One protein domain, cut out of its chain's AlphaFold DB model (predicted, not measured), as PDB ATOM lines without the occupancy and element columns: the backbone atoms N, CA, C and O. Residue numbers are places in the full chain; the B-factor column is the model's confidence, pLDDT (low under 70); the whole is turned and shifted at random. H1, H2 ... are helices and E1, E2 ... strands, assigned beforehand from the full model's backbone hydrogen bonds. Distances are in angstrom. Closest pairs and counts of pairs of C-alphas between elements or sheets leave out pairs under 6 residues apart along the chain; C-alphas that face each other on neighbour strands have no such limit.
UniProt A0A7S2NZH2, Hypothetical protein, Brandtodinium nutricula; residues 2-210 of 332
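This is residues 2 to 210 of the 332 residues of the protein "Hypothetical protein" of Brandtodinium nutricula (UniProt A0A7S2NZH2). A single sheet of six parallel strands curls like part of a barrel, open between its edge strands E1 and E6, with helices H2 to H6 wrapped round its outside. H7 stands beside E6, H1 grazes the sheet by E1, and the long last stretch, residues 186 to 210, runs along the open side. The 209 printed residues hold seven named helices and six named strands, a mixed class, in the order H1 E1 H2 E2 H3 E3 H4 E4 H5 E5 H6 E6 H7. The whole is compact, with a radius of gyration of the C-alphas of 16.4 A and spans of 45 by 38 by 32 A.

H1 is residues 2 to 9, with C-alpha 2 at (161.891, 171.311, 115.887). E1 is 15 to 18, H2 26 to 43 (24.4 A), E2 48 to 51, H3 67 to 79, E3 84 to 88 and H4 89 to 97. E4 is 110 to 117 (22.9 A), H5 124 to 138 (20.3 A), E5 143 to 149, H6 154 to 166 (20.2 A), E6 171 to 176 and H7 178 to 185, whose C-alpha 185 is at (153.156, 149.638, 106.937).

The twisted sheet runs E1 E2 E3 E4 E5 E6. N to O pairs within hydrogen-bond range are N 17 and O 49 (2.9 A), N 50 and O 84 (2.9 A), N 112 and O 85 (2.8 A), N 113 and O 143 (2.9 A), and N 172 and O 144 (2.8 A). Each strand and the next, with the helix between, form a strand-helix-strand unit with a right-handed crossover, from E1, H2, E2 to E5, H6, E6. H2 to H6 on one face of the sheet make two layers. H1 only grazes the sheet. H2 touches H3 at a shallow tilt of 29 degrees, the C-alphas of Gly 30 and Ala 73 closest at 5.1 A. H3 touches H4 about perpendicular, at 76 degrees, with Leu 71 and Trp 95 closest, their C-alphas 6.6 A apart. H4 and H5 only just touch, with 3 pairs of C-alphas within 8 A. H5 touches H6 at a steep tilt of 47 degrees, the C-alphas of Leu 124 and Arg 159 closest at 5.7 A. H6 runs along E6 at a height over the sheet of 7.8 A. H7 stands at the sheet's level and touches H6, the C-alphas of Ile 154 and Gly 179 closest at 4.6 A. Every O i to N i+4 pair is within range in H1, H3 and H5; H2 has 12 of 14, H4 3 of 5, H6 6 of 9, and H7 1 of 4, beside 4 of 5 O i to N i+3 pairs.

The C-alphas farthest apart, Gly 104 and Glu 152, are 47.3 A from each other. The printed part has no cut. The links E2 to H3 and H4 to E4 are long. Residues 204 to 207 are under 70 in pLDDT.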
ATOM      1  N   ALA A   2     162.187 172.259 114.801       93.56
ATOM      2  CA  ALA A   2     161.891 171.311 115.887       93.56
ATOM      3  C   ALA A   2     161.408 169.954 115.343       93.56
ATOM      4  O   ALA A   2     162.028 168.940 115.628       93.56
ATOM      5  N   ASP A   3     160.442 169.979 114.423       94.62
ATOM      6  CA  ASP A   3     159.936 168.796 113.713       94.62
ATOM      7  C   ASP A   3     161.021 167.947 113.031       94.62
ATOM      8  O   ASP A   3     160.944 166.727 113.033       94.62
ATOM      9  N   ILE A   4     162.050 168.576 112.454       95.88
ATOM     10  CA  ILE A   4     163.144 167.859 111.774       95.88
ATOM     11  C   ILE A   4     163.962 167.072 112.801       95.88
ATOM     12  O   ILE A   4     164.316 165.920 112.571       95.88
ATOM     13  N   ARG A   5     164.241 167.691 113.956       95.94
ATOM     14  CA  ARG A   5     164.955 167.037 115.059       95.94
ATOM     15  C   ARG A   5     164.102 165.944 115.691       95.94
ATOM     16  O   ARG A   5     164.626 164.885 115.999       95.94
ATOM     17  N   GLU A   6     162.803 166.182 115.849       95.94
ATOM     18  CA  GLU A   6     161.859 165.179 116.341       95.94
ATOM     19  C   GLU A   6     161.796 163.962 115.413       95.94
ATOM     20  O   GLU A   6     161.905 162.837 115.890       95.94
ATOM     21  N   ALA A   7     161.716 164.173 114.096       95.50
ATOM     22  CA  ALA A   7     161.744 163.088 113.119       95.50
ATOM     23  C   ALA A   7     163.041 162.266 113.214       95.50
ATOM     24  O   ALA A   7     162.981 161.040 113.198       95.50
ATOM     25  N   ALA A   8     164.194 162.929 113.372       95.56
ATOM     26  CA  ALA A   8     165.477 162.255 113.575       95.56
ATOM     27  C   ALA A   8     165.492 161.427 114.869       95.56
ATOM     28  O   ALA A   8     165.895 160.269 114.850       95.56
ATOM     29  N   MET A   9     165.008 161.993 115.981       95.62
ATOM     30  CA  MET A   9     164.931 161.291 117.270       95.62
ATOM     31  C   MET A   9     163.988 160.082 117.232       95.62
ATOM     32  O   MET A   9     164.271 159.089 117.887       95.62
ATOM     33  N   GLN A  10     162.900 160.146 116.457       94.62
ATOM     34  CA  GLN A  10     161.976 159.020 116.259       94.62
ATOM     35  C   GLN A  10     162.490 157.974 115.251       94.62
ATOM     36  O   GLN A  10     161.778 157.019 114.955       94.62
ATOM     37  N   GLY A  11     163.695 158.143 114.697       95.00
ATOM     38  CA  GLY A  11     164.307 157.168 113.790       95.00
ATOM     39  C   GLY A  11     163.834 157.254 112.336       95.00
ATOM     40  O   GLY A  11     163.945 156.274 111.601       95.00
ATOM     41  N   ALA A  12     163.307 158.398 111.884       96.06
ATOM     42  CA  ALA A  12     162.995 158.582 110.467       96.06
ATOM     43  C   ALA A  12     164.264 158.437 109.608       96.06
ATOM     44  O   ALA A  12     165.278 159.063 109.892       96.06
ATOM     45  N   GLY A  13     164.200 157.672 108.514       95.88
ATOM     46  CA  GLY A  13     165.322 157.554 107.567       95.88
ATOM     47  C   GLY A  13     165.448 158.728 106.583       95.88
ATOM     48  O   GLY A  13     166.465 158.870 105.912       95.88
ATOM     49  N   MET A  14     164.406 159.556 106.463       96.75
ATOM     50  CA  MET A  14     164.317 160.712 105.564       96.75
ATOM     51  C   MET A  14     163.189 161.640 106.036       96.75
ATOM     52  O   MET A  14     162.230 161.177 106.653       96.75
ATOM     53  N   VAL A  15     163.262 162.932 105.701       97.31
ATOM     54  CA  VAL A  15     162.163 163.891 105.919       97.31
ATOM     55  C   VAL A  15     161.622 164.455 104.612       97.31
ATOM     56  O   VAL A  15     162.382 164.844 103.725       97.31
ATOM     57  N   GLU A  16     160.297 164.555 104.515       97.56
ATOM     58  CA  GLU A  16     159.638 165.388 103.510       97.56
ATOM     59  C   GLU A  16     159.504 166.817 104.044       97.56
ATOM     60  O   GLU A  16     158.886 167.047 105.085       97.56
ATOM     61  N   ILE A  17     160.056 167.790 103.322       96.81
ATOM     62  CA  ILE A  17     159.842 169.207 103.613       96.81
ATOM     63  C   ILE A  17     158.745 169.723 102.682       96.81
ATOM     64  O   ILE A  17     158.965 169.908 101.486       96.81
ATOM     65  N   ARG A  18     157.564 169.964 103.261       95.62
ATOM     66  CA  ARG A  18     156.396 170.565 102.603       95.62
ATOM     67  C   ARG A  18     156.518 172.088 102.592       95.62
ATOM     68  O   ARG A  18     156.095 172.761 103.534       95.62
ATOM     69  N   PHE A  19     157.116 172.634 101.536       95.81
ATOM     70  CA  PHE A  19     157.304 174.081 101.385       95.81
ATOM     71  C   PHE A  19     155.979 174.843 101.287       95.81
ATOM     72  O   PHE A  19     155.905 175.986 101.729       95.81
ATOM     73  N   ASP A  20     154.915 174.194 100.809       95.00
ATOM     74  CA  ASP A  20     153.572 174.771 100.735       95.00
ATOM     75  C   ASP A  20     152.952 175.091 102.105       95.00
ATOM     76  O   ASP A  20     152.048 175.918 102.173       95.00
ATOM     77  N   PHE A  21     153.454 174.513 103.202       93.19
ATOM     78  CA  PHE A  21     153.010 174.855 104.560       93.19
ATOM     79  C   PHE A  21     153.822 175.974 105.223       93.19
ATOM     80  O   PHE A  21     153.498 176.392 106.340       93.19
ATOM     81  N   LEU A  22     154.865 176.489 104.566       92.12
ATOM     82  CA  LEU A  22     155.611 177.625 105.089       92.12
ATOM     83  C   LEU A  22     154.793 178.908 104.931       92.12
ATOM     84  O   LEU A  22     154.377 179.279 103.838       92.12
ATOM     85  N   ARG A  23     154.601 179.632 106.036       85.25
ATOM     86  CA  ARG A  23     153.909 180.929 106.056       85.25
ATOM     87  C   ARG A  23     154.841 182.056 105.605       85.25
ATOM     88  O   ARG A  23     155.162 182.951 106.382       85.25
ATOM     89  N   THR A  24     155.331 181.978 104.376       83.75
ATOM     90  CA  THR A  24     156.205 182.989 103.773       83.75
ATOM     91  C   THR A  24     155.956 183.076 102.270       83.75
ATOM     92  O   THR A  24     155.284 182.215 101.699       83.75
ATOM     93  N   LYS A  25     156.434 184.145 101.632       82.88
ATOM     94  CA  LYS A  25     156.243 184.336 100.194       82.88
ATOM     95  C   LYS A  25     157.119 183.363  99.408       82.88
ATOM     96  O   LYS A  25     158.184 182.970  99.876       82.88
ATOM     97  N   VAL A  26     156.685 182.985  98.207       81.25
ATOM     98  CA  VAL A  26     157.396 181.991  97.386       81.25
ATOM     99  C   VAL A  26     158.827 182.429  97.055       81.25
ATOM    100  O   VAL A  26     159.738 181.604  97.060       81.25
ATOM    101  N   GLU A  27     159.046 183.732  96.873       81.25
ATOM    102  CA  GLU A  27     160.362 184.314  96.603       81.25
ATOM    103  C   GLU A  27     161.310 184.149  97.807       81.25
ATOM    104  O   GLU A  27     162.491 183.828  97.648       81.25
ATOM    105  N   ASP A  28     160.779 184.288  99.025       84.50
ATOM    106  CA  ASP A  28     161.533 184.119 100.271       84.50
ATOM    107  C   ASP A  28     161.827 182.641 100.581       84.50
ATOM    108  O   ASP A  28     162.868 182.328 101.174       84.50
ATOM    109  N   ILE A  29     160.953 181.718 100.149       84.44
ATOM    110  CA  ILE A  29     161.178 180.269 100.293       84.44
ATOM    111  C   ILE A  29     162.469 179.873  99.584       84.44
ATOM    112  O   ILE A  29     163.317 179.208 100.184       84.44
ATOM    113  N   GLY A  30     162.618 180.310  98.331       77.75
ATOM    114  CA  GLY A  30     163.799 180.043  97.522       77.75
ATOM    115  C   GLY A  30     165.069 180.590  98.165       77.75
ATOM    116  O   GLY A  30     165.999 179.843  98.463       77.75
ATOM    117  N   LEU A  31     165.086 181.896  98.428       78.44
ATOM    118  CA  LEU A  31     166.300 182.604  98.833       78.44
ATOM    119  C   LEU A  31     166.760 182.288 100.261       78.44
ATOM    120  O   LEU A  31     167.956 182.340 100.542       78.44
ATOM    121  N   ARG A  32     165.831 182.001 101.183       87.62
ATOM    122  CA  ARG A  32     166.145 181.886 102.617       87.62
ATOM    123  C   ARG A  32     165.748 180.543 103.206       87.62
ATOM    124  O   ARG A  32     166.563 179.914 103.881       87.62
ATOM    125  N   SER A  33     164.508 180.103 102.995       92.62
ATOM    126  CA  SER A  33     163.991 178.922 103.697       92.62
ATOM    127  C   SER A  33     164.634 177.622 103.226       92.62
ATOM    128  O   SER A  33     164.992 176.805 104.071       92.62
ATOM    129  N   ILE A  34     164.813 177.430 101.916       93.88
ATOM    130  CA  ILE A  34     165.399 176.205 101.355       93.88
ATOM    131  C   ILE A  34     166.826 175.967 101.876       93.88
ATOM    132  O   ILE A  34     167.037 174.928 102.509       93.88
ATOM    133  N   PRO A  35     167.795 176.894 101.713       92.44
ATOM    134  CA  PRO A  35     169.160 176.669 102.189       92.44
ATOM    135  C   PRO A  35     169.216 176.389 103.695       92.44
ATOM    136  O   PRO A  35     169.932 175.494 104.147       92.44
ATOM    137  N   LEU A  36     168.420 177.125 104.476       94.69
ATOM    138  CA  LEU A  36     168.365 176.990 105.927       94.69
ATOM    139  C   LEU A  36     167.797 175.633 106.364       94.69
ATOM    140  O   LEU A  36     168.393 174.960 107.202       94.69
ATOM    141  N   LEU A  37     166.653 175.220 105.813       96.31
ATOM    142  CA  LEU A  37     166.004 173.960 106.187       96.31
ATOM    143  C   LEU A  37     166.850 172.755 105.773       96.31
ATOM    144  O   LEU A  37     167.043 171.854 106.587       96.31
ATOM    145  N   LEU A  38     167.419 172.764 104.563       95.62
ATOM    146  CA  LEU A  38     168.303 171.689 104.099       95.62
ATOM    147  C   LEU A  38     169.599 171.617 104.922       95.62
ATOM    148  O   LEU A  38     170.077 170.519 105.202       95.62
ATOM    149  N   SER A  39     170.142 172.759 105.357       95.62
ATOM    150  CA  SER A  39     171.275 172.806 106.292       95.62
ATOM    151  C   SER A  39     170.934 172.136 107.629       95.62
ATOM    152  O   SER A  39     171.692 171.292 108.109       95.62
ATOM    153  N   VAL A  40     169.754 172.421 108.194       97.19
ATOM    154  CA  VAL A  40     169.294 171.779 109.437       97.19
ATOM    155  C   VAL A  40     169.118 170.269 109.260       97.19
ATOM    156  O   VAL A  40     169.585 169.519 110.115       97.19
ATOM    157  N   CYS A  41     168.499 169.811 108.165       97.56
ATOM    158  CA  CYS A  41     168.344 168.379 107.878       97.56
ATOM    159  C   CYS A  41     169.700 167.671 107.766       97.56
ATOM    160  O   CYS A  41     169.899 166.614 108.362       97.56
ATOM    161  N   ARG A  42     170.666 168.294 107.081       95.75
ATOM    162  CA  ARG A  42     172.035 167.777 106.966       95.75
ATOM    163  C   ARG A  42     172.729 167.683 108.322       95.75
ATOM    164  O   ARG A  42     173.402 166.693 108.582       95.75
ATOM    165  N   GLY A  43     172.538 168.678 109.188       97.00
ATOM    166  CA  GLY A  43     173.095 168.690 110.543       97.00
ATOM    167  C   GLY A  43     172.592 167.551 111.437       97.00
ATOM    168  O   GLY A  43     173.290 167.178 112.373       97.00
ATOM    169  N   VAL A  44     171.421 166.976 111.137       97.19
ATOM    170  CA  VAL A  44     170.883 165.786 111.824       97.19
ATOM    171  C   VAL A  44     170.985 164.504 110.988       97.19
ATOM    172  O   VAL A  44     170.415 163.487 111.363       97.19
ATOM    173  N   GLY A  45     171.691 164.540 109.854       96.38
ATOM    174  CA  GLY A  45     171.931 163.366 109.012       96.38
ATOM    175  C   GLY A  45     170.722 162.863 108.218       96.38
ATOM    176  O   GLY A  45     170.762 161.738 107.731       96.38
ATOM    177  N   LEU A  46     169.664 163.665 108.056       97.50
ATOM    178  CA  LEU A  46     168.461 163.247 107.334       97.50
ATOM    179  C   LEU A  46     168.466 163.725 105.874       97.50
ATOM    180  O   LEU A  46     168.496 164.938 105.628       97.50
ATOM    181  N   PRO A  47     168.369 162.807 104.892       97.62
ATOM    182  CA  PRO A  47     168.043 163.151 103.515       97.62
ATOM    183  C   PRO A  47     166.710 163.903 103.421       97.62
ATOM    184  O   PRO A  47     165.828 163.761 104.275       97.62
ATOM    185  N   VAL A  48     166.551 164.691 102.356       98.25
ATOM    186  CA  VAL A  48     165.357 165.520 102.134       98.25
ATOM    187  C   VAL A  48     164.622 165.096 100.868       98.25
ATOM    188  O   VAL A  48     165.214 165.076  99.790       98.25
ATOM    189  N   LEU A  49     163.322 164.836 101.008       98.50
ATOM    190  CA  LEU A  49     162.336 164.900  99.933       98.50
ATOM    191  C   LEU A  49     161.743 166.314  99.913       98.50
ATOM    192  O   LEU A  49     161.054 166.727 100.845       98.50
ATOM    193  N   ALA A  50     162.054 167.082  98.876       98.19
ATOM    194  CA  ALA A  50     161.544 168.432  98.683       98.19
ATOM    195  C   ALA A  50     160.200 168.393  97.948       98.19
ATOM    196  O   ALA A  50     160.148 167.944  96.803       98.19
ATOM    197  N   THR A  51     159.143 168.912  98.577       98.19
ATOM    198  CA  THR A  51     157.790 168.944  98.002       98.19
ATOM    199  C   THR A  51     157.207 170.349  98.130       98.19
ATOM    200  O   THR A  51     157.219 170.944  99.208       98.19
ATOM    201  N   PHE A  52     156.664 170.885  97.036       97.38
ATOM    202  CA  PHE A  52     155.960 172.167  97.021       97.38
ATOM    203  C   PHE A  52     154.599 171.980  96.349       97.38
ATOM    204  O   PHE A  52     154.405 172.302  95.174       97.38
ATOM    205  N   ARG A  53     153.674 171.402  97.120       97.62
ATOM    206  CA  ARG A  53     152.399 170.888  96.617       97.62
ATOM    207  C   ARG A  53     151.403 172.030  96.366       97.62
ATOM    208  O   ARG A  53     151.181 172.835  97.271       97.62
ATOM    209  N   PRO A  54     150.769 172.114  95.187       97.06
ATOM    210  CA  PRO A  54     149.705 173.071  94.930       97.06
ATOM    211  C   PRO A  54     148.330 172.525  95.341       97.06
ATOM    212  O   PRO A  54     148.083 171.318  95.339       97.06
ATOM    213  N   ARG A  55     147.397 173.436  95.631       96.38
ATOM    214  CA  ARG A  55     146.046 173.113  96.116       96.38
ATOM    215  C   ARG A  55     145.175 172.366  95.106       96.38
ATOM    216  O   ARG A  55     144.232 171.690  95.497       96.38
ATOM    217  N   TRP A  56     145.470 172.508  93.813       96.81
ATOM    218  CA  TRP A  56     144.757 171.787  92.755       96.81
ATOM    219  C   TRP A  56     145.103 170.291  92.718       96.81
ATOM    220  O   TRP A  56     144.337 169.517  92.152       96.81
ATOM    221  N   GLU A  57     146.239 169.886  93.297       97.12
ATOM    222  CA  GLU A  57     146.649 168.480  93.412       97.12
ATOM    223  C   GLU A  57     146.216 167.889  94.761       97.12
ATOM    224  O   GLU A  57     145.721 166.769  94.822       97.12
ATOM    225  N   ASP A  58     146.400 168.644  95.848       95.06
ATOM    226  CA  ASP A  58     146.007 168.258  97.207       95.06
ATOM    227  C   ASP A  58     145.156 169.376  97.826       95.06
ATOM    228  O   ASP A  58     145.684 170.465  98.076       95.06
ATOM    229  N   PRO A  59     143.866 169.139  98.130       93.19
ATOM    230  CA  PRO A  59     142.984 170.171  98.678       93.19
ATOM    231  C   PRO A  59     143.460 170.717 100.035       93.19
ATOM    232  O   PRO A  59     143.083 171.830 100.416       93.19
ATOM    233  N   ASN A  60     144.305 169.967 100.753       91.31
ATOM    234  CA  ASN A  60     144.883 170.371 102.032       91.31
ATOM    235  C   ASN A  60     146.210 171.125 101.889       91.31
ATOM    236  O   ASN A  60     146.734 171.595 102.897       91.31
ATOM    237  N   ALA A  61     146.777 171.247 100.685       93.44
ATOM    238  CA  ALA A  61     148.033 171.959 100.482       93.44
ATOM    239  C   ALA A  61     147.884 173.473 100.696       93.44
ATOM    240  O   ALA A  61     146.840 174.076 100.431       93.44
ATOM    241  N   GLY A  62     148.961 174.107 101.166       92.06
ATOM    242  CA  GLY A  62     148.945 175.527 101.534       92.06
ATOM    243  C   GLY A  62     149.191 176.512 100.384       92.06
ATOM    244  O   GLY A  62     149.130 177.721 100.603       92.06
ATOM    245  N   TYR A  63     149.440 176.038  99.157       94.62
ATOM    246  CA  TYR A  63     149.834 176.888  98.029       94.62
ATOM    247  C   TYR A  63     148.778 176.957  96.921       94.62
ATOM    248  O   TYR A  63     148.396 175.941  96.354       94.62
ATOM    249  N   SER A  64     148.326 178.166  96.572       94.44
ATOM    250  CA  SER A  64     147.353 178.415  95.482       94.44
ATOM    251  C   SER A  64     147.893 179.347  94.386       94.44
ATOM    252  O   SER A  64     147.111 179.918  93.631       94.44
ATOM    253  N   GLY A  65     149.210 179.571  94.350       92.56
ATOM    254  CA  GLY A  65     149.850 180.441  93.363       92.56
ATOM    255  C   GLY A  65     150.164 179.729  92.044       92.56
ATOM    256  O   GLY A  65     149.672 178.635  91.776       92.56
ATOM    257  N   GLN A  66     151.003 180.368  91.228       93.88
ATOM    258  CA  GLN A  66     151.419 179.861  89.919       93.88
ATOM    259  C   GLN A  66     152.422 178.706  90.034       93.88
ATOM    260  O   GLN A  66     153.227 178.653  90.962       93.88
ATOM    261  N   ASP A  67     152.421 177.807  89.053       95.25
ATOM    262  CA  ASP A  67     153.308 176.641  89.063       95.25
ATOM    263  C   ASP A  67     154.790 177.010  88.868       95.25
ATOM    264  O   ASP A  67     155.657 176.437  89.523       95.25
ATOM    265  N   GLU A  68     155.108 177.993  88.026       96.44
ATOM    266  CA  GLU A  68     156.504 178.301  87.688       96.44
ATOM    267  C   GLU A  68     157.377 178.669  88.912       96.44
ATOM    268  O   GLU A  68     158.396 178.001  89.115       96.44
ATOM    269  N   PRO A  69     156.997 179.624  89.790       95.06
ATOM    270  CA  PRO A  69     157.819 179.973  90.953       95.06
ATOM    271  C   PRO A  69     158.040 178.808  91.927       95.06
ATOM    272  O   PRO A  69     159.139 178.637  92.460       95.06
ATOM    273  N   ARG A  70     157.019 177.967  92.156       95.81
ATOM    274  CA  ARG A  70     157.158 176.802  93.047       95.81
ATOM    275  C   ARG A  70     158.049 175.717  92.435       95.81
ATOM    276  O   ARG A  70     158.826 175.099  93.159       95.81
ATOM    277  N   LEU A  71     157.993 175.512  91.116       97.31
ATOM    278  CA  LEU A  71     158.856 174.557  90.417       97.31
ATOM    279  C   LEU A  71     160.316 175.037  90.401       97.31
ATOM    280  O   LEU A  71     161.219 174.240  90.643       97.31
ATOM    281  N   GLN A  72     160.562 176.336  90.219       95.88
ATOM    282  CA  GLN A  72     161.904 176.919  90.359       95.88
ATOM    283  C   GLN A  72     162.450 176.759  91.787       95.88
ATOM    284  O   GLN A  72     163.615 176.401  91.975       95.88
ATOM    285  N   ALA A  73     161.608 176.934  92.813       95.75
ATOM    286  CA  ALA A  73     161.999 176.651  94.193       95.75
ATOM    287  C   ALA A  73     162.380 175.169  94.395       95.75
ATOM    288  O   ALA A  73     163.350 174.867  95.088       95.75
ATOM    289  N   LEU A  74     161.689 174.231  93.743       97.00
ATOM    290  CA  LEU A  74     162.058 172.813  93.769       97.00
ATOM    291  C   LEU A  74     163.394 172.521  93.061       97.00
ATOM    292  O   LEU A  74     164.191 171.734  93.578       97.00
ATOM    293  N   GLN A  75     163.693 173.185  91.937       95.94
ATOM    294  CA  GLN A  75     165.024 173.117  91.306       95.94
ATOM    295  C   GLN A  75     166.113 173.606  92.268       95.94
ATOM    296  O   GLN A  75     167.165 172.974  92.394       95.94
ATOM    297  N   LEU A  76     165.843 174.695  92.992       94.62
ATOM    298  CA  LEU A  76     166.757 175.251  93.984       94.62
ATOM    299  C   LEU A  76     166.959 174.307  95.179       94.62
ATOM    300  O   LEU A  76     168.086 174.128  95.636       94.62
ATOM    301  N   ALA A  77     165.909 173.629  95.648       95.69
ATOM    302  CA  ALA A  77     166.041 172.591  96.669       95.69
ATOM    303  C   ALA A  77     166.944 171.438  96.198       95.69
ATOM    304  O   ALA A  77     167.822 171.003  96.944       95.69
ATOM    305  N   GLY A  78     166.796 171.003  94.941       95.00
ATOM    306  CA  GLY A  78     167.717 170.055  94.310       95.00
ATOM    307  C   GLY A  78     169.163 170.564  94.305       95.00
ATOM    308  O   GLY A  78     170.060 169.851  94.751       95.00
ATOM    309  N   HIS A  79     169.384 171.820  93.901       92.56
ATOM    310  CA  HIS A  79     170.703 172.468  93.902       92.56
ATOM    311  C   HIS A  79     171.358 172.513  95.294       92.56
ATOM    312  O   HIS A  79     172.559 172.283  95.430       92.56
ATOM    313  N   HIS A  80     170.574 172.751  96.347       92.69
ATOM    314  CA  HIS A  80     171.058 172.770  97.731       92.69
ATOM    315  C   HIS A  80     171.224 171.375  98.364       92.69
ATOM    316  O   HIS A  80     171.606 171.265  99.537       92.69
ATOM    317  N   GLY A  81     171.011 170.307  97.593       93.44
ATOM    318  CA  GLY A  81     171.296 168.934  97.998       93.44
ATOM    319  C   GLY A  81     170.112 168.192  98.610       93.44
ATOM    320  O   GLY A  81     170.325 167.323  99.455       93.44
ATOM    321  N   ALA A  82     168.875 168.513  98.218       96.69
ATOM    322  CA  ALA A  82     167.766 167.589  98.443       96.69
ATOM    323  C   ALA A  82     168.085 166.232  97.790       96.69
ATOM    324  O   ALA A  82     168.624 166.177  96.686       96.69
ATOM    325  N   ALA A  83     167.756 165.131  98.463       97.00
ATOM    326  CA  ALA A  83     167.968 163.791  97.918       97.00
ATOM    327  C   ALA A  83     166.913 163.452  96.857       97.00
ATOM    328  O   ALA A  83     167.206 162.782  95.864       97.00
ATOM    329  N   PHE A  84     165.696 163.960  97.055       98.25
ATOM    330  CA  PHE A  84     164.573 163.801  96.147       98.25
ATOM    331  C   PHE A  84     163.833 165.121  95.961       98.25
ATOM    332  O   PHE A  84     163.777 165.950  96.870       98.25
ATOM    333  N   VAL A  85     163.213 165.283  94.796       98.25
ATOM    334  CA  VAL A  85     162.296 166.387  94.493       98.25
ATOM    335  C   VAL A  85     160.998 165.798  93.951       98.25
ATOM    336  O   VAL A  85     161.038 165.018  93.002       98.25
ATOM    337  N   ASP A  86     159.871 166.157  94.559       98.69
ATOM    338  CA  ASP A  86     158.524 165.711  94.188       98.69
ATOM    339  C   ASP A  86     157.866 166.727  93.247       98.69
ATOM    340  O   ASP A  86     157.663 167.883  93.619       98.69
ATOM    341  N   VAL A  87     157.570 166.293  92.018       98.75
ATOM    342  CA  VAL A  87     156.885 167.082  90.987       98.75
ATOM    343  C   VAL A  87     155.625 166.341  90.555       98.75
ATOM    344  O   VAL A  87     155.658 165.158  90.209       98.75
ATOM    345  N   GLU A  88     154.501 167.050  90.532       98.75
ATOM    346  CA  GLU A  88     153.224 166.501  90.089       98.75
ATOM    347  C   GLU A  88     153.291 166.063  88.624       98.75
ATOM    348  O   GLU A  88     153.813 166.781  87.766       98.75
ATOM    349  N   ARG A  89     152.660 164.930  88.299       98.69
ATOM    350  CA  ARG A  89     152.528 164.426  86.926       98.69
ATOM    351  C   ARG A  89     152.000 165.504  85.977       98.69
ATOM    352  O   ARG A  89     152.564 165.692  84.900       98.69
ATOM    353  N   LYS A  90     150.976 166.258  86.397       98.38
ATOM    354  CA  LYS A  90     150.369 167.345  85.607       98.38
ATOM    355  C   LYS A  90     151.306 168.545  85.396       98.38
ATOM    356  O   LYS A  90     151.146 169.260  84.412       98.38
ATOM    357  N   SER A  91     152.319 168.727  86.243       98.50
ATOM    358  CA  SER A  91     153.312 169.810  86.139       98.50
ATOM    359  C   SER A  91     154.567 169.414  85.360       98.50
ATOM    360  O   SER A  91     155.393 170.270  85.042       98.50
ATOM    361  N   MET A  92     154.710 168.138  84.983       98.38
ATOM    362  CA  MET A  92     155.864 167.640  84.230       98.38
ATOM    363  C   MET A  92     156.135 168.359  82.895       98.38
ATOM    364  O   MET A  92     157.313 168.543  82.576       98.38
ATOM    365  N   PRO A  93     155.129 168.785  82.100       98.19
ATOM    366  CA  PRO A  93     155.386 169.582  80.900       98.19
ATOM    367  C   PRO A  93     156.104 170.902  81.212       98.19
ATOM    368  O   PRO A  93     157.115 171.213  80.583       98.19
ATOM    369  N   MET A  94     155.641 171.637  82.230       98.25
ATOM    370  CA  MET A  94     156.267 172.890  82.659       98.25
ATOM    371  C   MET A  94     157.640 172.648  83.285       98.25
ATOM    372  O   MET A  94     158.594 173.340  82.950       98.25
ATOM    373  N   TRP A  95     157.777 171.618  84.123       97.88
ATOM    374  CA  TRP A  95     159.066 171.214  84.690       97.88
ATOM    375  C   TRP A  95     160.128 170.984  83.608       97.88
ATOM    376  O   TRP A  95     161.260 171.448  83.737       97.88
ATOM    377  N   LYS A  96     159.760 170.312  82.508       96.81
ATOM    378  CA  LYS A  96     160.648 170.115  81.352       96.81
ATOM    379  C   LYS A  96     160.958 171.429  80.631       96.81
ATOM    380  O   LYS A  96     162.112 171.640  80.272       96.81
ATOM    381  N   ALA A  97     159.967 172.307  80.450       97.62
ATOM    382  CA  ALA A  97     160.161 173.623  79.835       97.62
ATOM    383  C   ALA A  97     161.115 174.522  80.648       97.62
ATOM    384  O   ALA A  97     161.912 175.248  80.065       97.62
ATOM    385  N   LEU A  98     161.103 174.399  81.980       96.75
ATOM    386  CA  LEU A  98     162.029 175.072  82.900       96.75
ATOM    387  C   LEU A  98     163.429 174.425  82.959       96.75
ATOM    388  O   LEU A  98     164.270 174.837  83.755       96.75
ATOM    389  N   GLY A  99     163.697 173.395  82.149       94.94
ATOM    390  CA  GLY A  99     164.994 172.711  82.078       94.94
ATOM    391  C   GLY A  99     165.152 171.502  83.010       94.94
ATOM    392  O   GLY A  99     166.181 170.826  82.955       94.94
ATOM    393  N   GLY A 100     164.137 171.172  83.814       94.44
ATOM    394  CA  GLY A 100     164.134 170.015  84.709       94.44
ATOM    395  C   GLY A 100     165.099 170.140  85.893       94.44
ATOM    396  O   GLY A 100     165.349 171.233  86.394       94.44
ATOM    397  N   MET A 101     165.639 169.016  86.371       93.88
ATOM    398  CA  MET A 101     166.606 169.022  87.477       93.88
ATOM    399  C   MET A 101     167.917 169.706  87.047       93.88
ATOM    400  O   MET A 101     168.411 169.385  85.959       93.88
ATOM    401  N   PRO A 102     168.530 170.586  87.870       85.38
ATOM    402  CA  PRO A 102     169.796 171.217  87.510       85.38
ATOM    403  C   PRO A 102     170.888 170.179  87.210       85.38
ATOM    404  O   PRO A 102     171.056 169.188  87.924       85.38
ATOM    405  N   ARG A 103     171.632 170.397  86.123       80.62
ATOM    406  CA  ARG A 103     172.715 169.506  85.672       80.62
ATOM    407  C   ARG A 103     174.048 169.887  86.326       80.62
ATOM    408  O   ARG A 103     174.203 170.989  86.834       80.62
ATOM    409  N   GLY A 104     175.024 168.977  86.287       76.06
ATOM    410  CA  GLY A 104     176.398 169.244  86.744       76.06
ATOM    411  C   GLY A 104     176.630 169.096  88.252       76.06
ATOM    412  O   GLY A 104     177.727 169.364  88.732       76.06
ATOM    413  N   MET A 105     175.627 168.639  89.006       78.25
ATOM    414  CA  MET A 105     175.797 168.275  90.412       78.25
ATOM    415  C   MET A 105     176.475 166.908  90.541       78.25
ATOM    416  O   MET A 105     176.144 165.980  89.807       78.25
ATOM    417  N   ARG A 106     177.380 166.760  91.519       75.00
ATOM    418  CA  ARG A 106     178.061 165.481  91.804       75.00
ATOM    419  C   ARG A 106     177.084 164.368  92.209       75.00
ATOM    420  O   ARG A 106     177.326 163.210  91.897       75.00
ATOM    421  N   ALA A 107     176.003 164.729  92.896       80.75
ATOM    422  CA  ALA A 107     174.907 163.839  93.261       80.75
ATOM    423  C   ALA A 107     173.583 164.592  93.045       80.75
ATOM    424  O   ALA A 107     173.164 165.337  93.932       80.75
ATOM    425  N   PRO A 108     172.971 164.505  91.850       86.00
ATOM    426  CA  PRO A 108     171.717 165.191  91.578       86.00
ATOM    427  C   PRO A 108     170.563 164.552  92.357       86.00
ATOM    428  O   PRO A 108     170.521 163.333  92.535       86.00
ATOM    429  N   ALA A 109     169.605 165.378  92.776       94.81
ATOM    430  CA  ALA A 109     168.375 164.897  93.391       94.81
ATOM    431  C   ALA A 109     167.619 163.968  92.428       94.81
ATOM    432  O   ALA A 109     167.490 164.259  91.232       94.81
ATOM    433  N   ARG A 110     167.077 162.867  92.949       95.94
ATOM    434  CA  ARG A 110     166.229 161.959  92.171       95.94
ATOM    435  C   ARG A 110     164.825 162.543  92.040       95.94
ATOM    436  O   ARG A 110     164.236 163.005  93.016       95.94
ATOM    437  N   LEU A 111     164.279 162.509  90.829       97.88
ATOM    438  CA  LEU A 111     162.930 162.996  90.568       97.88
ATOM    439  C   LEU A 111     161.893 161.984  91.069       97.88
ATOM    440  O   LEU A 111     161.936 160.810  90.700       97.88
ATOM    441  N   VAL A 112     160.939 162.454  91.863       98.75
ATOM    442  CA  VAL A 112     159.699 161.746  92.177       98.75
ATOM    443  C   VAL A 112     158.604 162.374  91.323       98.75
ATOM    444  O   VAL A 112     158.348 163.568  91.437       98.75
ATOM    445  N   VAL A 113     157.967 161.584  90.460       98.75
ATOM    446  CA  VAL A 113     156.764 162.010  89.736       98.75
ATOM    447  C   VAL A 113     155.567 161.500  90.513       98.75
ATOM    448  O   VAL A 113     155.430 160.286  90.680       98.75
ATOM    449  N   SER A 114     154.729 162.408  91.010       98.69
ATOM    450  CA  SER A 114     153.599 162.056  91.868       98.69
ATOM    451  C   SER A 114     152.242 162.284  91.209       98.69
ATOM    452  O   SER A 114     152.087 163.248  90.463       98.69
ATOM    453  N   ASP A 115     151.249 161.476  91.557       98.50
ATOM    454  CA  ASP A 115     149.842 161.698  91.213       98.50
ATOM    455  C   ASP A 115     148.958 161.344  92.420       98.50
ATOM    456  O   ASP A 115     149.174 160.313  93.078       98.50
ATOM    457  N   HIS A 116     148.013 162.231  92.741       97.50
ATOM    458  CA  HIS A 116     147.086 162.070  93.859       97.50
ATOM    459  C   HIS A 116     145.632 162.066  93.385       97.50
ATOM    460  O   HIS A 116     145.206 162.942  92.635       97.50
ATOM    461  N   ASN A 117     144.839 161.123  93.901       96.00
ATOM    462  CA  ASN A 117     143.390 161.097  93.700       96.00
ATOM    463  C   ASN A 117     142.675 161.025  95.054       96.00
ATOM    464  O   ASN A 117     142.710 160.006  95.742       96.00
ATOM    465  N   PHE A 118     142.038 162.120  95.463       93.44
ATOM    466  CA  PHE A 118     141.319 162.190  96.738       93.44
ATOM    467  C   PHE A 118     139.870 161.693  96.644       93.44
ATOM    468  O   PHE A 118     139.247 161.465  97.680       93.44
ATOM    469  N   GLU A 119     139.348 161.495  95.432       91.19
ATOM    470  CA  GLU A 119     137.947 161.144  95.184       91.19
ATOM    471  C   GLU A 119     137.731 159.632  95.125       91.19
ATOM    472  O   GLU A 119     136.796 159.119  95.738       91.19
ATOM    473  N   ARG A 120     138.600 158.912  94.408       91.75
ATOM    474  CA  ARG A 120     138.479 157.462  94.218       91.75
ATOM    475  C   ARG A 120     139.831 156.768  94.103       91.75
ATOM    476  O   ARG A 120     140.855 157.405  93.859       91.75
ATOM    477  N   LEU A 121     139.786 155.445  94.226       94.69
ATOM    478  CA  LEU A 121     140.875 154.539  93.892       94.69
ATOM    479  C   LEU A 121     140.534 153.852  92.571       94.69
ATOM    480  O   LEU A 121     139.488 153.209  92.446       94.69
ATOM    481  N   ASP A 122     141.407 154.020  91.590       96.31
ATOM    482  CA  ASP A 122     141.214 153.527  90.235       96.31
ATOM    483  C   ASP A 122     141.249 151.982  90.170       96.31
ATOM    484  O   ASP A 122     141.619 151.264  91.109       96.31
ATOM    485  N   SER A 123     140.812 151.423  89.046       95.62
ATOM    486  CA  SER A 123     140.992 149.998  88.761       95.62
ATOM    487  C   SER A 123     142.478 149.653  88.611       95.62
ATOM    488  O   SER A 123     143.317 150.509  88.328       95.62
ATOM    489  N   LEU A 124     142.831 148.375  88.774       95.06
ATOM    490  CA  LEU A 124     144.229 147.948  88.655       95.06
ATOM    491  C   LEU A 124     144.810 148.219  87.253       95.06
ATOM    492  O   LEU A 124     145.993 148.529  87.137       95.06
ATOM    493  N   ASP A 125     143.993 148.152  86.202       97.06
ATOM    494  CA  ASP A 125     144.441 148.426  84.833       97.06
ATOM    495  C   ASP A 125     144.630 149.927  84.569       97.06
ATOM    496  O   ASP A 125     145.641 150.311  83.977       97.06
ATOM    497  N   GLU A 126     143.741 150.785  85.086       98.12
ATOM    498  CA  GLU A 126     143.948 152.244  85.099       98.12
ATOM    499  C   GLU A 126     145.242 152.602  85.853       98.12
ATOM    500  O   GLU A 126     146.076 153.353  85.342       98.12
ATOM    501  N   LEU A 127     145.465 152.003  87.027       98.00
ATOM    502  CA  LEU A 127     146.670 152.202  87.834       98.00
ATOM    503  C   LEU A 127     147.951 151.761  87.112       98.00
ATOM    504  O   LEU A 127     148.971 152.447  87.186       98.00
ATOM    505  N   ARG A 128     147.918 150.633  86.392       97.88
ATOM    506  CA  ARG A 128     149.049 150.161  85.574       97.88
ATOM    507  C   ARG A 128     149.342 151.111  84.419       97.88
ATOM    508  O   ARG A 128     150.510 151.419  84.172       97.88
ATOM    509  N   ALA A 129     148.307 151.591  83.730       98.38
ATOM    510  CA  ALA A 129     148.458 152.569  82.657       98.38
ATOM    511  C   ALA A 129     149.064 153.883  83.182       98.38
ATOM    512  O   ALA A 129     150.041 154.380  82.616       98.38
ATOM    513  N   LEU A 130     148.558 154.377  84.316       98.50
ATOM    514  CA  LEU A 130     149.073 155.559  85.004       98.50
ATOM    515  C   LEU A 130     150.540 155.377  85.422       98.50
ATOM    516  O   LEU A 130     151.385 156.224  85.127       98.50
ATOM    517  N   ALA A 131     150.881 154.247  86.045       98.06
ATOM    518  CA  ALA A 131     152.252 153.937  86.440       98.06
ATOM    519  C   ALA A 131     153.211 153.886  85.238       98.06
ATOM    520  O   ALA A 131     154.335 154.389  85.323       98.06
ATOM    521  N   ALA A 132     152.777 153.319  84.108       97.81
ATOM    522  CA  ALA A 132     153.568 153.262  82.883       97.81
ATOM    523  C   ALA A 132     153.794 154.654  82.264       97.81
ATOM    524  O   ALA A 132     154.903 154.948  81.806       97.81
ATOM    525  N   GLU A 133     152.784 155.527  82.271       98.12
ATOM    526  CA  GLU A 133     152.921 156.934  81.871       98.12
ATOM    527  C   GLU A 133     153.933 157.659  82.770       98.12
ATOM    528  O   GLU A 133     154.917 158.229  82.287       98.12
ATOM    529  N   MET A 134     153.738 157.585  84.087       98.44
ATOM    530  CA  MET A 134     154.590 158.255  85.069       98.44
ATOM    531  C   MET A 134     156.030 157.749  85.028       98.44
ATOM    532  O   MET A 134     156.953 158.549  85.159       98.44
ATOM    533  N   ARG A 135     156.255 156.455  84.768       97.56
ATOM    534  CA  ARG A 135     157.599 155.888  84.579       97.56
ATOM    535  C   ARG A 135     158.339 156.554  83.420       97.56
ATOM    536  O   ARG A 135     159.513 156.889  83.565       97.56
ATOM    537  N   LYS A 136     157.664 156.787  82.287       97.19
ATOM    538  CA  LYS A 136     158.250 157.497  81.131       97.19
ATOM    539  C   LYS A 136     158.592 158.949  81.472       97.19
ATOM    540  O   LYS A 136     159.578 159.479  80.967       97.19
ATOM    541  N   LEU A 137     157.787 159.593  82.318       97.62
ATOM    542  CA  LEU A 137     158.030 160.963  82.777       97.62
ATOM    543  C   LEU A 137     159.190 161.049  83.777       97.62
ATOM    544  O   LEU A 137     160.002 161.966  83.671       97.62
ATOM    545  N   ALA A 138     159.267 160.102  84.712       96.12
ATOM    546  CA  ALA A 138     160.267 160.059  85.776       96.12
ATOM    547  C   ALA A 138     161.663 159.671  85.261       96.12
ATOM    548  O   ALA A 138     162.672 160.120  85.804       96.12
ATOM    549  N   GLY A 139     161.721 158.857  84.203       94.00
ATOM    550  CA  GLY A 139     162.967 158.315  83.674       94.00
ATOM    551  C   GLY A 139     163.493 157.121  84.487       94.00
ATOM    552  O   GLY A 139     162.833 156.659  85.421       94.00
ATOM    553  N   PRO A 140     164.675 156.589  84.127       90.88
ATOM    554  CA  PRO A 140     165.196 155.333  84.680       90.88
ATOM    555  C   PRO A 140     165.482 155.398  86.188       90.88
ATOM    556  O   PRO A 140     165.126 154.480  86.920       90.88
ATOM    557  N   GLU A 141     166.052 156.508  86.660       90.25
ATOM    558  CA  GLU A 141     166.418 156.720  88.072       90.25
ATOM    559  C   GLU A 141     165.277 157.307  88.922       90.25
ATOM    560  O   GLU A 141     165.378 157.414  90.155       90.25
ATOM    561  N   GLY A 142     164.198 157.720  88.252       95.62
ATOM    562  CA  GLY A 142     163.060 158.386  88.857       95.62
ATOM    563  C   GLY A 142     162.148 157.434  89.627       95.62
ATOM    564  O   GLY A 142     162.119 156.219  89.410       95.62
ATOM    565  N   VAL A 143     161.382 158.011  90.546       98.06
ATOM    566  CA  VAL A 143     160.435 157.295  91.402       98.06
ATOM    567  C   VAL A 143     159.019 157.659  90.979       98.06
ATOM    568  O   VAL A 143     158.691 158.833  90.831       98.06
ATOM    569  N   VAL A 144     158.168 156.653  90.807       98.50
ATOM    570  CA  VAL A 144     156.728 156.843  90.584       98.50
ATOM    571  C   VAL A 144     156.024 156.851  91.937       98.50
ATOM    572  O   VAL A 144     156.191 155.907  92.704       98.50
ATOM    573  N   LYS A 145     155.237 157.883  92.247       98.50
ATOM    574  CA  LYS A 145     154.472 157.976  93.500       98.50
ATOM    575  C   LYS A 145     152.979 158.117  93.213       98.50
ATOM    576  O   LYS A 145     152.553 159.155  92.728       98.50
ATOM    577  N   ILE A 146     152.182 157.108  93.545       98.19
ATOM    578  CA  ILE A 146     150.723 157.143  93.367       98.19
ATOM    579  C   ILE A 146     150.064 157.062  94.742       98.19
ATOM    580  O   ILE A 146     150.346 156.144  95.518       98.19
ATOM    581  N   ALA A 147     149.187 158.013  95.049       96.50
ATOM    582  CA  ALA A 147     148.420 158.012  96.288       96.50
ATOM    583  C   ALA A 147     146.939 158.269  96.009       96.50
ATOM    584  O   ALA A 147     146.566 159.348  95.559       96.50
ATOM    585  N   GLN A 148     146.080 157.289  96.289       96.38
ATOM    586  CA  GLN A 148     144.652 157.386  95.971       96.38
ATOM    587  C   GLN A 148     143.771 157.021  97.166       96.38
ATOM    588  O   GLN A 148     144.134 156.175  97.982       96.38
ATOM    589  N   SER A 149     142.630 157.688  97.304       92.62
ATOM    590  CA  SER A 149     141.680 157.484  98.398       92.62
ATOM    591  C   SER A 149     140.885 156.204  98.197       92.62
ATOM    592  O   SER A 149     140.185 156.070  97.200       92.62
ATOM    593  N   CYS A 150     140.929 155.286  99.167       87.62
ATOM    594  CA  CYS A 150     140.091 154.083  99.128       87.62
ATOM    595  C   CYS A 150     138.599 154.378  99.375       87.62
ATOM    596  O   CYS A 150     137.774 153.483  99.235       87.62
ATOM    597  N   GLY A 151     138.233 155.611  99.755       84.19
ATOM    598  CA  GLY A 151     136.842 155.981 100.024       84.19
ATOM    599  C   GLY A 151     136.193 155.049 101.053       84.19
ATOM    600  O   GLY A 151     136.714 154.872 102.157       84.19
ATOM    601  N   GLU A 152     135.056 154.456 100.689       76.50
ATOM    602  CA  GLU A 152     134.356 153.443 101.494       76.50
ATOM    603  C   GLU A 152     134.751 152.000 101.134       76.50
ATOM    604  O   GLU A 152     134.587 151.097 101.959       76.50
ATOM    605  N   ASP A 153     135.324 151.778  99.947       81.88
ATOM    606  CA  ASP A 153     135.813 150.471  99.505       81.88
ATOM    607  C   ASP A 153     137.227 150.224 100.041       81.88
ATOM    608  O   ASP A 153     138.246 150.421  99.378       81.88
ATOM    609  N   ILE A 154     137.289 149.765 101.288       75.44
ATOM    610  CA  ILE A 154     138.552 149.432 101.955       75.44
ATOM    611  C   ILE A 154     139.322 148.335 101.193       75.44
ATOM    612  O   ILE A 154     140.554 148.342 101.197       75.44
ATOM    613  N   THR A 155     138.629 147.427 100.494       83.88
ATOM    614  CA  THR A 155     139.286 146.344  99.745       83.88
ATOM    615  C   THR A 155     140.039 146.859  98.520       83.88
ATOM    616  O   THR A 155     141.057 146.278  98.141       83.88
ATOM    617  N   ALA A 156     139.647 148.015  97.968       88.06
ATOM    618  CA  ALA A 156     140.359 148.664  96.869       88.06
ATOM    619  C   ALA A 156     141.830 148.967  97.202       88.06
ATOM    620  O   ALA A 156     142.671 148.991  96.303       88.06
ATOM    621  N   ALA A 157     142.179 149.132  98.485       91.25
ATOM    622  CA  ALA A 157     143.561 149.331  98.916       91.25
ATOM    623  C   ALA A 157     144.490 148.157  98.538       91.25
ATOM    624  O   ALA A 157     145.683 148.376  98.319       91.25
ATOM    625  N   ALA A 158     143.957 146.937  98.377       93.06
ATOM    626  CA  ALA A 158     144.719 145.787  97.889       93.06
ATOM    627  C   ALA A 158     145.275 146.014  96.473       93.06
ATOM    628  O   ALA A 158     146.384 145.577  96.171       93.06
ATOM    629  N   ARG A 159     144.590 146.801  95.629       95.12
ATOM    630  CA  ARG A 159     145.073 147.149  94.281       95.12
ATOM    631  C   ARG A 159     146.374 147.949  94.332       95.12
ATOM    632  O   ARG A 159     147.241 147.733  93.493       95.12
ATOM    633  N   MET A 160     146.548 148.818  95.333       95.25
ATOM    634  CA  MET A 160     147.790 149.583  95.526       95.25
ATOM    635  C   MET A 160     148.953 148.682  95.952       95.25
ATOM    636  O   MET A 160     150.069 148.856  95.462       95.25
ATOM    637  N   ALA A 161     148.690 147.695  96.815       93.88
ATOM    638  CA  ALA A 161     149.672 146.676  97.183       93.88
ATOM    639  C   ALA A 161     150.068 145.811  95.973       93.88
ATOM    640  O   ALA A 161     151.257 145.639  95.698       93.88
ATOM    641  N   THR A 162     149.086 145.343  95.199       94.88
ATOM    642  CA  THR A 162     149.314 144.573  93.970       94.88
ATOM    643  C   THR A 162     150.099 145.374  92.935       94.88
ATOM    644  O   THR A 162     151.056 144.854  92.360       94.88
ATOM    645  N   LEU A 163     149.763 146.651  92.730       95.81
ATOM    646  CA  LEU A 163     150.501 147.537  91.831       95.81
ATOM    647  C   LEU A 163     151.969 147.667  92.253       95.81
ATOM    648  O   LEU A 163     152.848 147.451  91.419       95.81
ATOM    649  N   ALA A 164     152.241 147.958  93.530       94.88
ATOM    650  CA  ALA A 164     153.606 148.079  94.048       94.88
ATOM    651  C   ALA A 164     154.411 146.783  93.888       94.88
ATOM    652  O   ALA A 164     155.546 146.812  93.415       94.88
ATOM    653  N   ALA A 165     153.813 145.640  94.228       93.88
ATOM    654  CA  ALA A 165     154.502 144.355  94.195       93.88
ATOM    655  C   ALA A 165     154.838 143.881  92.772       93.88
ATOM    656  O   ALA A 165     155.852 143.208  92.578       93.88
ATOM    657  N   THR A 166     153.991 144.222  91.793       92.88
ATOM    658  CA  THR A 166     154.071 143.703  90.414       92.88
ATOM    659  C   THR A 166     154.659 144.691  89.405       92.88
ATOM    660  O   THR A 166     154.996 144.290  88.291       92.88
ATOM    661  N   THR A 167     154.823 145.966  89.770       92.19
ATOM    662  CA  THR A 167     155.398 146.978  88.874       92.19
ATOM    663  C   THR A 167     156.909 147.081  89.052       92.19
ATOM    664  O   THR A 167     157.419 147.224  90.160       92.19
ATOM    665  N   ALA A 168     157.644 147.057  87.940       90.00
ATOM    666  CA  ALA A 168     159.094 147.197  87.958       90.00
ATOM    667  C   ALA A 168     159.555 148.643  88.234       90.00
ATOM    668  O   ALA A 168     158.933 149.624  87.808       90.00
ATOM    669  N   GLY A 169     160.724 148.747  88.874       91.88
ATOM    670  CA  GLY A 169     161.452 149.989  89.146       91.88
ATOM    671  C   GLY A 169     160.998 150.738  90.410       91.88
ATOM    672  O   GLY A 169     159.985 150.387  91.009       91.88
ATOM    673  N   PRO A 170     161.709 151.810  90.813       95.06
ATOM    674  CA  PRO A 170     161.402 152.542  92.044       95.06
ATOM    675  C   PRO A 170     159.982 153.111  92.057       95.06
ATOM    676  O   PRO A 170     159.583 153.802  91.113       95.06
ATOM    677  N   MET A 171     159.229 152.819  93.115       94.94
ATOM    678  CA  MET A 171     157.822 153.186  93.233       94.94
ATOM    679  C   MET A 171     157.421 153.395  94.696       94.94
ATOM    680  O   MET A 171     158.037 152.841  95.606       94.94
ATOM    681  N   VAL A 172     156.387 154.203  94.913       96.56
ATOM    682  CA  VAL A 172     155.678 154.368  96.183       96.56
ATOM    683  C   VAL A 172     154.180 154.384  95.881       96.56
ATOM    684  O   VAL A 172     153.695 155.304  95.229       96.56
ATOM    685  N   CYS A 173     153.440 153.381  96.350       95.06
ATOM    686  CA  CYS A 173     151.991 153.289  96.148       95.06
ATOM    687  C   CYS A 173     151.283 153.191  97.485       95.06
ATOM    688  O   CYS A 173     151.514 152.251  98.239       95.06
ATOM    689  N   LEU A 174     150.416 154.159  97.771       94.69
ATOM    690  CA  LEU A 174     149.737 154.261  99.055       94.69
ATOM    691  C   LEU A 174     148.235 154.438  98.849       94.69
ATOM    692  O   LEU A 174     147.800 155.326  98.120       94.69
ATOM    693  N   ALA A 175     147.441 153.645  99.554       93.56
ATOM    694  CA  ALA A 175     146.027 153.939  99.719       93.56
ATOM    695  C   ALA A 175     145.853 154.967 100.854       93.56
ATOM    696  O   ALA A 175     146.418 154.838 101.945       93.56
ATOM    697  N   MET A 176     145.098 156.029 100.590       90.75
ATOM    698  CA  MET A 176     144.713 157.035 101.580       90.75
ATOM    699  C   MET A 176     143.401 156.632 102.257       90.75
ATOM    700  O   MET A 176     142.543 156.019 101.629       90.75
ATOM    701  N   GLY A 177     143.241 157.007 103.527       84.56
ATOM    702  CA  GLY A 177     142.129 156.563 104.369       84.56
ATOM    703  C   GLY A 177     142.541 155.448 105.334       84.56
ATOM    704  O   GLY A 177     143.625 154.876 105.216       84.56
ATOM    705  N   GLN A 178     141.677 155.138 106.307       78.06
ATOM    706  CA  GLN A 178     141.978 154.143 107.351       78.06
ATOM    707  C   GLN A 178     142.194 152.746 106.764       78.06
ATOM    708  O   GLN A 178     143.162 152.075 107.119       78.06
ATOM    709  N   GLY A 179     141.357 152.355 105.797       81.12
ATOM    710  CA  GLY A 179     141.503 151.097 105.064       81.12
ATOM    711  C   GLY A 179     142.848 150.938 104.346       81.12
ATOM    712  O   GLY A 179     143.322 149.824 104.151       81.12
ATOM    713  N   GLY A 180     143.508 152.050 104.013       88.50
ATOM    714  CA  GLY A 180     144.805 152.059 103.350       88.50
ATOM    715  C   GLY A 180     146.014 151.941 104.277       88.50
ATOM    716  O   GLY A 180     147.136 151.850 103.778       88.50
ATOM    717  N   MET A 181     145.839 151.929 105.605       88.44
ATOM    718  CA  MET A 181     146.958 151.955 106.562       88.44
ATOM    719  C   MET A 181     147.974 150.829 106.319       88.44
ATOM    720  O   MET A 181     149.180 151.079 106.341       88.44
ATOM    721  N   PHE A 182     147.508 149.615 106.010       90.75
ATOM    722  CA  PHE A 182     148.401 148.479 105.768       90.75
ATOM    723  C   PHE A 182     149.322 148.702 104.558       90.75
ATOM    724  O   PHE A 182     150.460 148.248 104.587       90.75
ATOM    725  N   THR A 183     148.891 149.459 103.538       93.94
ATOM    726  CA  THR A 183     149.741 149.790 102.376       93.94
ATOM    727  C   THR A 183     150.925 150.680 102.757       93.94
ATOM    728  O   THR A 183     151.949 150.656 102.084       93.94
ATOM    729  N   ARG A 184     150.819 151.435 103.861       93.56
ATOM    730  CA  ARG A 184     151.917 152.249 104.406       93.56
ATOM    731  C   ARG A 184     152.892 151.399 105.204       93.56
ATOM    732  O   ARG A 184     154.095 151.565 105.027       93.56
ATOM    733  N   ILE A 185     152.370 150.517 106.059       93.75
ATOM    734  CA  ILE A 185     153.156 149.638 106.937       93.75
ATOM    735  C   ILE A 185     153.915 148.596 106.111       93.75
ATOM    736  O   ILE A 185     155.122 148.454 106.252       93.75
ATOM    737  N   LEU A 186     153.220 147.918 105.196       95.12
ATOM    738  CA  LEU A 186     153.771 146.852 104.355       95.12
ATOM    739  C   LEU A 186     154.447 147.371 103.080       95.12
ATOM    740  O   LEU A 186     154.763 146.591 102.183       95.12
ATOM    741  N   ALA A 187     154.687 148.680 102.977       95.19
ATOM    742  CA  ALA A 187     155.302 149.278 101.799       95.19
ATOM    743  C   ALA A 187     156.653 148.616 101.429       95.19
ATOM    744  O   ALA A 187     156.814 148.283 100.251       95.19
ATOM    745  N   PRO A 188     157.585 148.325 102.369       95.00
ATOM    746  CA  PRO A 188     158.827 147.616 102.041       95.00
ATOM    747  C   PRO A 188     158.589 146.198 101.514       95.00
ATOM    748  O   PRO A 188     159.233 145.785 100.549       95.00
ATOM    749  N   LYS A 189     157.606 145.476 102.073       94.88
ATOM    750  CA  LYS A 189     157.224 144.138 101.601       94.88
ATOM    751  C   LYS A 189     156.723 144.149 100.158       94.88
ATOM    752  O   LYS A 189     157.012 143.234  99.393       94.88
ATOM    753  N   PHE A 190     156.016 145.203  99.764       94.38
ATOM    754  CA  PHE A 190     155.596 145.404  98.376       94.38
ATOM    755  C   PHE A 190     156.683 146.052  97.506       94.38
ATOM    756  O   PHE A 190     156.474 146.263  96.316       94.38
ATOM    757  N   GLY A 191     157.863 146.326  98.067       90.69
ATOM    758  CA  GLY A 191     159.020 146.856  97.354       90.69
ATOM    759  C   GLY A 191     159.009 148.360  97.123       90.69
ATOM    760  O   GLY A 191     159.695 148.832  96.213       90.69
ATOM    761  N   ALA A 192     158.243 149.111  97.913       93.50
ATOM    762  CA  ALA A 192     158.277 150.561  97.867       93.50
ATOM    763  C   ALA A 192     159.648 151.092  98.307       93.50
ATOM    764  O   ALA A 192     160.256 150.576  99.242       93.50
ATOM    765  N   LEU A 193     160.112 152.166  97.662       91.88
ATOM    766  CA  LEU A 193     161.408 152.774  97.987       91.88
ATOM    767  C   LEU A 193     161.409 153.448  99.369       91.88
ATOM    768  O   LEU A 193     162.424 153.463 100.059       91.88
ATOM    769  N   PHE A 194     160.283 154.046  99.745       95.19
ATOM    770  CA  PHE A 194     160.049 154.653 101.049       95.19
ATOM    771  C   PHE A 194     158.546 154.691 101.339       95.19
ATOM    772  O   PHE A 194     157.712 154.473 100.458       95.19
ATOM    773  N   THR A 195     158.196 155.004 102.583       95.12
ATOM    774  CA  THR A 195     156.818 155.202 103.047       95.12
ATOM    775  C   THR A 195     156.752 156.411 103.978       95.12
ATOM    776  O   THR A 195     157.777 157.010 104.300       95.12
ATOM    777  N   PHE A 196     155.548 156.803 104.391       93.38
ATOM    778  CA  PHE A 196     155.321 158.024 105.163       93.38
ATOM    779  C   PHE A 196     154.721 157.716 106.533       93.38
ATOM    780  O   PHE A 196     153.561 157.305 106.622       93.38
ATOM    781  N   GLY A 197     155.483 158.021 107.584       91.44
ATOM    782  CA  GLY A 197     154.983 158.217 108.945       91.44
ATOM    783  C   GLY A 197     154.814 159.708 109.244       91.44
ATOM    784  O   GLY A 197     155.552 160.538 108.717       91.44
ATOM    785  N   CYS A 198     153.830 160.062 110.066       89.75
ATOM    786  CA  CYS A 198     153.650 161.438 110.538       89.75
ATOM    787  C   CYS A 198     154.298 161.654 111.913       89.75
ATOM    788  O   CYS A 198     154.489 160.711 112.678       89.75
ATOM    789  N   LEU A 199     154.599 162.904 112.262       88.88
ATOM    790  CA  LEU A 199     154.860 163.243 113.662       88.88
ATOM    791  C   LEU A 199     153.553 163.204 114.459       88.88
ATOM    792  O   LEU A 199     152.461 163.398 113.909       88.88
ATOM    793  N   THR A 200     153.656 162.970 115.764       79.69
ATOM    794  CA  THR A 200     152.497 162.932 116.659       79.69
ATOM    795  C   THR A 200     151.699 164.235 116.559       79.69
ATOM    796  O   THR A 200     152.247 165.331 116.631       79.69
ATOM    797  N   GLY A 201     150.386 164.118 116.337       74.75
ATOM    798  CA  GLY A 201     149.494 165.270 116.151       74.75
ATOM    799  C   GLY A 201     149.569 165.950 114.776       74.75
ATOM    800  O   GLY A 201     148.853 166.922 114.557       74.75
ATOM    801  N   LYS A 202     150.377 165.444 113.832       76.44
ATOM    802  CA  LYS A 202     150.582 166.044 112.497       76.44
ATOM    803  C   LYS A 202     150.179 165.125 111.343       76.44
ATOM    804  O   LYS A 202     150.843 165.080 110.311       76.44
ATOM    805  N   ARG A 203     149.100 164.359 111.517       72.31
ATOM    806  CA  ARG A 203     148.555 163.493 110.457       72.31
ATOM    807  C   ARG A 203     148.114 164.348 109.267       72.31
ATOM    808  O   ARG A 203     147.292 165.240 109.446       72.31
ATOM    809  N   SER A 204     148.614 164.046 108.068       59.59
ATOM    810  CA  SER A 204     148.169 164.702 106.828       59.59
ATOM    811  C   SER A 204     147.037 163.943 106.134       59.59
ATOM    812  O   SER A 204     146.362 164.499 105.276       59.59
ATOM    813  N   ALA A 205     146.813 162.677 106.503       59.41
ATOM    814  CA  ALA A 205     145.715 161.852 106.009       59.41
ATOM    815  C   ALA A 205     145.140 160.950 107.122       59.41
ATOM    816  O   ALA A 205     145.889 160.499 108.000       59.41
ATOM    817  N   PRO A 206     143.831 160.627 107.094       60.22
ATOM    818  CA  PRO A 206     143.255 159.610 107.970       60.22
ATOM    819  C   PRO A 206     143.978 158.265 107.799       60.22
ATOM    820  O   PRO A 206     144.247 157.844 106.676       60.22
ATOM    821  N   GLY A 207     144.288 157.594 108.911       65.50
ATOM    822  CA  GLY A 207     144.953 156.285 108.917       65.50
ATOM    823  C   GLY A 207     146.474 156.329 108.799       65.50
ATOM    824  O   GLY A 207     147.100 155.281 108.698       65.50
ATOM    825  N   GLN A 208     147.093 157.513 108.807       75.88
ATOM    826  CA  GLN A 208     148.548 157.616 108.765       75.88
ATOM    827  C   GLN A 208     149.171 157.247 110.130       75.88
ATOM    828  O   GLN A 208     148.867 157.919 111.126       75.88
ATOM    829  N   PRO A 209     150.035 156.216 110.198       86.12
ATOM    830  CA  PRO A 209     150.765 155.867 111.416       86.12
ATOM    831  C   PRO A 209     151.808 156.942 111.754       86.12
ATOM    832  O   PRO A 209     152.251 157.694 110.874       86.12
ATOM    833  N   THR A 210     152.186 157.056 113.029       91.06
ATOM    834  CA  THR A 210     153.298 157.942 113.412       91.06
ATOM    835  C   THR A 210     154.649 157.323 113.050       91.06
ATOM    836  O   THR A 210     154.736 156.114 112.848       91.06
TER     837      THR A 210